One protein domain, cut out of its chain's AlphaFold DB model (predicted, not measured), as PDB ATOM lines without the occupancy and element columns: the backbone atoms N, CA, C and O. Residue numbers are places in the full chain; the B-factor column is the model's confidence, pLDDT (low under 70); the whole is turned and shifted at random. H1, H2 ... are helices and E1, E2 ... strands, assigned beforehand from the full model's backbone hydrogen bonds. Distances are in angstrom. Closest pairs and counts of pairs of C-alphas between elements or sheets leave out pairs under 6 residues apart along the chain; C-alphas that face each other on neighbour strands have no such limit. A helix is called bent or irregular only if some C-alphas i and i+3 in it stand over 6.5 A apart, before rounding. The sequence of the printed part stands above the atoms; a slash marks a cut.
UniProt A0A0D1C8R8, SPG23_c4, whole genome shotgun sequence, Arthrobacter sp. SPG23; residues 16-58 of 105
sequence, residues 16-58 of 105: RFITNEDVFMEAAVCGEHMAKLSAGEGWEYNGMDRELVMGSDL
ATOM      1  N   ARG A  16      71.767  46.431  78.390       90.50
ATOM      2  CA  ARG A  16      70.536  46.419  79.182       90.50
ATOM      3  C   ARG A  16      70.457  47.688  80.006       90.50
ATOM      4  O   ARG A  16      71.358  47.972  80.791       90.50
ATOM      5  N   PHE A  17      69.371  48.418  79.822       89.81
ATOM      6  CA  PHE A  17      69.007  49.539  80.658       89.81
ATOM      7  C   PHE A  17      68.233  49.031  81.875       89.81
ATOM      8  O   PHE A  17      67.271  48.276  81.733       89.81
ATOM      9  N   ILE A  18      68.690  49.431  83.058       87.38
ATOM     10  CA  ILE A  18      68.079  49.122  84.352       87.38
ATOM     11  C   ILE A  18      67.992  50.446  85.103       87.38
ATOM     12  O   ILE A  18      68.982  51.175  85.192       87.38
ATOM     13  N   THR A  19      66.812  50.758  85.627       80.56
ATOM     14  CA  THR A  19      66.551  51.992  86.372       80.56
ATOM     15  C   THR A  19      66.342  51.700  87.859       80.56
ATOM     16  O   THR A  19      65.982  50.593  88.252       80.56
ATOM     17  N   ASN A  20      66.558  52.713  88.699       78.50
ATOM     18  CA  ASN A  20      66.183  52.661  90.114       78.50
ATOM     19  C   ASN A  20      64.714  53.057  90.347       78.50
ATOM     20  O   ASN A  20      64.221  52.891  91.460       78.50
ATOM     21  N   GLU A  21      64.034  53.604  89.333       75.50
ATOM     22  CA  GLU A  21      62.630  54.030  89.425       75.50
ATOM     23  C   GLU A  21      61.667  52.836  89.449       75.50
ATOM     24  O   GLU A  21      60.641  52.885  90.121       75.50
ATOM     25  N   ASP A  22      62.044  51.733  88.798       73.44
ATOM     26  CA  ASP A  22      61.359  50.447  88.877       73.44
ATOM     27  C   ASP A  22      62.397  49.316  88.851       73.44
ATOM     28  O   ASP A  22      63.051  49.062  87.841       73.44
ATOM     29  N   VAL A  23      62.554  48.629  89.986       70.69
ATOM     30  CA  VAL A  23      63.565  47.572  90.178       70.69
ATOM     31  C   VAL A  23      63.302  46.303  89.362       70.69
ATOM     32  O   VAL A  23      64.175  45.440  89.278       70.69
ATOM     33  N   PHE A  24      62.104  46.157  88.793       73.44
ATOM     34  CA  PHE A  24      61.737  45.038  87.928       73.44
ATOM     35  C   PHE A  24      61.776  45.414  86.445       73.44
ATOM     36  O   PHE A  24      61.627  44.533  85.594       73.44
ATOM     37  N   MET A  25      61.990  46.692  86.131       82.88
ATOM     38  CA  MET A  25      62.113  47.177  84.769       82.88
ATOM     39  C   MET A  25      63.533  46.936  84.243       82.88
ATOM     40  O   MET A  25      64.527  47.442  84.764       82.88
ATOM     41  N   GLU A  26      63.606  46.143  83.177       86.56
ATOM     42  CA  GLU A  26      64.806  45.908  82.380       86.56
ATOM     43  C   GLU A  26      64.420  46.040  80.905       86.56
ATOM     44  O   GLU A  26      63.436  45.436  80.473       86.56
ATOM     45  N   ALA A  27      65.209  46.790  80.135       88.69
ATOM     46  CA  ALA A  27      65.011  46.952  78.698       88.69
ATOM     47  C   ALA A  27      66.316  46.722  77.925       88.69
ATOM     48  O   ALA A  27      67.377  47.242  78.277       88.69
ATOM     49  N   ALA A  28      66.260  45.944  76.851       92.38
ATOM     50  CA  ALA A  28      67.368  45.703  75.942       92.38
ATOM     51  C   ALA A  28      67.484  46.863  74.940       92.38
ATOM     52  O   ALA A  28      66.658  47.019  74.045       92.38
ATOM     53  N   VAL A  29      68.538  47.671  75.049       93.19
ATOM     54  CA  VAL A  29      68.722  48.885  74.241       93.19
ATOM     55  C   VAL A  29      69.950  48.789  73.335       93.19
ATOM     56  O   VAL A  29      70.930  48.104  73.637       93.19
ATOM     57  N   CYS A  30      69.909  49.455  72.181       94.81
ATOM     58  CA  CYS A  30      71.095  49.632  71.342       94.81
ATOM     59  C   CYS A  30      72.008  50.728  71.919       94.81
ATOM     60  O   CYS A  30      71.551  51.596  72.663       94.81
ATOM     61  N   GLY A  31      73.287  50.730  71.533       93.62
ATOM     62  CA  GLY A  31      74.286  51.648  72.097       93.62
ATOM     63  C   GLY A  31      73.960  53.136  71.918       93.62
ATOM     64  O   GLY A  31      74.311  53.945  72.771       93.62
ATOM     65  N   GLU A  32      73.237  53.512  70.857       93.19
ATOM     66  CA  GLU A  32      72.799  54.904  70.673       93.19
ATOM     67  C   GLU A  32      71.780  55.326  71.741       93.19
ATOM     68  O   GLU A  32      71.926  56.380  72.361       93.19
ATOM     69  N   HIS A  33      70.767  54.493  71.992       93.75
ATOM     70  CA  HIS A  33      69.768  54.773  73.023       93.75
ATOM     71  C   HIS A  33      70.359  54.656  74.425       93.75
ATOM     72  O   HIS A  33      70.043  55.474  75.281       93.75
ATOM     73  N   MET A  34      71.291  53.725  74.645       93.31
ATOM     74  CA  MET A  34      72.017  53.644  75.912       93.31
ATOM     75  C   MET A  34      72.812  54.924  76.200       93.31
ATOM     76  O   MET A  34      72.809  55.411  77.331       93.31
ATOM     77  N   ALA A  35      73.450  55.514  75.184       92.56
ATOM     78  CA  ALA A  35      74.174  56.775  75.330       92.56
ATOM     79  C   ALA A  35      73.239  57.947  75.678       92.56
ATOM     80  O   ALA A  35      73.571  58.749  76.549       92.56
ATOM     81  N   LYS A  36      72.058  58.019  75.049       92.12
ATOM     82  CA  LYS A  36      71.015  59.014  75.359       92.12
ATOM     83  C   LYS A  36      70.481  58.866  76.787       92.12
ATOM     84  O   LYS A  36      70.456  59.841  77.534       92.12
ATOM     85  N   LEU A  37      70.152  57.641  77.199       91.06
ATOM     86  CA  LEU A  37      69.717  57.325  78.566       91.06
ATOM     87  C   LEU A  37      70.795  57.693  79.594       91.06
ATOM     88  O   LEU A  37      70.510  58.333  80.602       91.06
ATOM     89  N   SER A  38      72.057  57.367  79.307       89.81
ATOM     90  CA  SER A  38      73.195  57.708  80.174       89.81
ATOM     91  C   SER A  38      73.464  59.214  80.251       89.81
ATOM     92  O   SER A  38      74.015  59.688  81.243       89.81
ATOM     93  N   ALA A  39      73.076  59.977  79.225       90.38
ATOM     94  CA  ALA A  39      73.135  61.438  79.222       90.38
ATOM     95  C   ALA A  39      71.974  62.094  79.995       90.38
ATOM     96  O   ALA A  39      71.962  63.317  80.138       90.38
ATOM     97  N   GLY A  40      71.023  61.304  80.506       87.38
ATOM     98  CA  GLY A  40      69.855  61.792  81.234       87.38
ATOM     99  C   GLY A  40      68.704  62.233  80.331       87.38
ATOM    100  O   GLY A  40      67.889  63.051  80.755       87.38
ATOM    101  N   GLU A  41      68.635  61.738  79.091       88.12
ATOM    102  CA  GLU A  41      67.456  61.951  78.249       88.12
ATOM    103  C   GLU A  41      66.216  61.348  78.922       88.12
ATOM    104  O   GLU A  41      66.278  60.262  79.503       88.12
ATOM    105  N   GLY A  42      65.096  62.072  78.857       86.44
ATOM    106  CA  GLY A  42      63.825  61.593  79.387       86.44
ATOM    107  C   GLY A  42      63.400  60.294  78.707       86.44
ATOM    108  O   GLY A  42      63.730  60.047  77.542       86.44
ATOM    109  N   TRP A  43      62.664  59.470  79.441       90.00
ATOM    110  CA  TRP A  43      62.120  58.211  78.956       90.00
ATOM    111  C   TRP A  43      60.861  57.838  79.748       90.00
ATOM    112  O   TRP A  43      60.686  58.265  80.887       90.00
ATOM    113  N   GLU A  44      59.996  57.034  79.140       88.75
ATOM    114  CA  GLU A  44      58.824  56.430  79.775       88.75
ATOM    115  C   GLU A  44      58.800  54.939  79.439       88.75
ATOM    116  O   GLU A  44      59.154  54.537  78.329       88.75
ATOM    117  N   TYR A  45      58.394  54.103  80.393       87.44
ATOM    118  CA  TYR A  45      58.275  52.665  80.178       87.44
ATOM    119  C   TYR A  45      56.808  52.261  80.076       87.44
ATOM    120  O   TYR A  45      56.058  52.319  81.052       87.44
ATOM    121  N   ASN A  46      56.402  51.804  78.893       82.62
ATOM    122  CA  ASN A  46      55.116  51.157  78.707       82.62
ATOM    123  C   ASN A  46      55.216  49.702  79.184       82.62
ATOM    124  O   ASN A  46      55.577  48.797  78.429       82.62
ATOM    125  N   GLY A  47      54.869  49.474  80.451       71.75
ATOM    126  CA  GLY A  47      54.930  48.152  81.074       71.75
ATOM    127  C   GLY A  47      54.008  47.089  80.461       71.75
ATOM    128  O   GLY A  47      54.231  45.906  80.714       71.75
ATOM    129  N   MET A  48      53.003  47.467  79.657       74.00
ATOM    130  CA  MET A  48      52.129  46.497  78.980       74.00
ATOM    131  C   MET A  48      52.818  45.861  77.771       74.00
ATOM    132  O   MET A  48      52.849  44.635  77.660       74.00
ATOM    133  N   ASP A  49      53.407  46.686  76.909       73.69
ATOM    134  CA  ASP A  49      54.074  46.238  75.680       73.69
ATOM    135  C   ASP A  49      55.582  46.004  75.870       73.69
ATOM    136  O   ASP A  49      56.248  45.479  74.980       73.69
ATOM    137  N   ARG A  50      56.109  46.317  77.066       77.19
ATOM    138  CA  ARG A  50      57.542  46.296  77.416       77.19
ATOM    139  C   ARG A  50      58.377  47.198  76.511       77.19
ATOM    140  O   ARG A  50      59.490  46.852  76.129       77.19
ATOM    141  N   GLU A  51      57.826  48.358  76.186       86.12
ATOM    142  CA  GLU A  51      58.454  49.318  75.285       86.12
ATOM    143  C   GLU A  51      58.972  50.527  76.063       86.12
ATOM    144  O   GLU A  51      58.299  51.066  76.945       86.12
ATOM    145  N   LEU A  52      60.173  50.974  75.712       89.81
ATOM    146  CA  LEU A  52      60.738  52.246  76.133       89.81
ATOM    147  C   LEU A  52      60.372  53.328  75.124       89.81
ATOM    148  O   LEU A  52      60.656  53.217  73.934       89.81
ATOM    149  N   VAL A  53      59.799  54.417  75.600       91.06
ATOM    150  CA  VAL A  53      59.499  55.592  74.791       91.06
ATOM    151  C   VAL A  53      60.528  56.667  75.121       91.06
ATOM    152  O   VAL A  53      60.809  56.915  76.292       91.06
ATOM    153  N   MET A  54      61.132  57.275  74.098       90.25
ATOM    154  CA  MET A  54      62.211  58.258  74.250       90.25
ATOM    155  C   MET A  54      62.090  59.398  73.236       90.25
ATOM    156  O   MET A  54      61.480  59.252  72.177       90.25
ATOM    157  N   GLY A  55      62.746  60.523  73.534       83.25
ATOM    158  CA  GLY A  55      62.917  61.629  72.593       83.25
ATOM    159  C   GLY A  55      61.588  62.159  72.049       83.25
ATOM    160  O   GLY A  55      60.688  62.494  72.810       83.25
ATOM    161  N   SER A  56      61.462  62.246  70.723       78.69
ATOM    162  CA  SER A  56      60.263  62.782  70.060       78.69
ATOM    163  C   SER A  56      59.019  61.898  70.181       78.69
ATOM    164  O   SER A  56      57.934  62.356  69.831       78.69
ATOM    165  N   ASP A  57      59.166  60.650  70.629       84.38
ATOM    166  CA  ASP A  57      58.033  59.759  70.868       84.38
ATOM    167  C   ASP A  57      57.437  59.939  72.274       84.38
ATOM    168  O   ASP A  57      56.328  59.467  72.519       84.38
ATOM    169  N   LEU A  58      58.132  60.640  73.182       84.75
ATOM    170  CA  LEU A  58      57.596  60.961  74.503       84.75
ATOM    171  C   LEU A  58      56.402  61.896  74.401       84.75
ATOM    172  O   LEU A  58      56.401  62.858  73.625       84.75
TER     173      LEU A  58
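What this domain is: This is residues 16 to 58 of the 105 residues of an uncharacterized protein of Arthrobacter sp. SPG23 (UniProt A0A0D1C8R8). Two small two-stranded hairpins, E1 with E2 and E3 with E4, and one short helix, H1, sit at the corners of a triangle. The chain passes from the first hairpin through the helix to the second, and the two hairpins are separate little sheets. The printed part has 43 residues with four named strands and one named helix, in the order E1, E2, H1, E3, E4, and both sheets are antiparallel. The class is mixed, helices and strands. The whole is compact and rounded, with a radius of gyration of the C-alphas of 9.7 A and spans of 22 by 19 by 17 A.

How they stand to each other: Look first at E3, residues 43 to 46, and E4, residues 51 to 54, a hairpin of antiparallel neighbours whose directions stand at 156 degrees. There N 46 and O 51 are 2.8 A apart and N 53 and O 44 also 2.8 A, both within hydrogen-bond range. Now turn to E2, residues 26 to 29: its closest C-alpha to E4 is that of Ala 27, 7.3 A from the C-alpha of Leu 52. E1, residues 16 to 18, forms the other hairpin with E2, antiparallel at 141 degrees, and N 17 and O 27 are within hydrogen-bond range at 2.8 A. E1 and E3 are apart, and so are E1 and E4, and E2 and E3. In H1, residues 31 to 38, you will find every O i to N i+4 pair within hydrogen-bond range. The closest C-alphas of H1 and E1 are those of Met 34 and Phe 17, 7.0 A apart. The closest C-alphas of H1 and E3 are those of Leu 37 and Trp 43, at 7.7 A. H1 and E4 are only just apart, their closest C-alphas being 8.4 A from each other.

Where its parts are: Find C-alpha 43 at (62.120, 58.211, 78.956); from there E3 runs 9.9 A to C-alpha 46. E4 covers 9.8 A and ends at C-alpha 54, at (62.211, 58.258, 74.250). Go back to C-alpha 16 at (70.536, 46.419, 79.182), where E1 begins its 6.3 A. E2 is 9.5 A long from C-alpha 26 to C-alpha 29. H1 measures 10.2 A from C-alpha 31 to C-alpha 38 and is not bent.

The domain as a whole: The two C-alphas farthest apart are those of Ala 39 and Met 48, 25.8 A. The printed part, residues 16 to 58 of a chain of 105, has no cut. The link from E1 to E2, 7 residues, is short; the links from E2 to H1, from H1 to E3 and from E3 to E4 are tight. The mean pLDDT of the printed part is 85.7, and no printed residue is under 70.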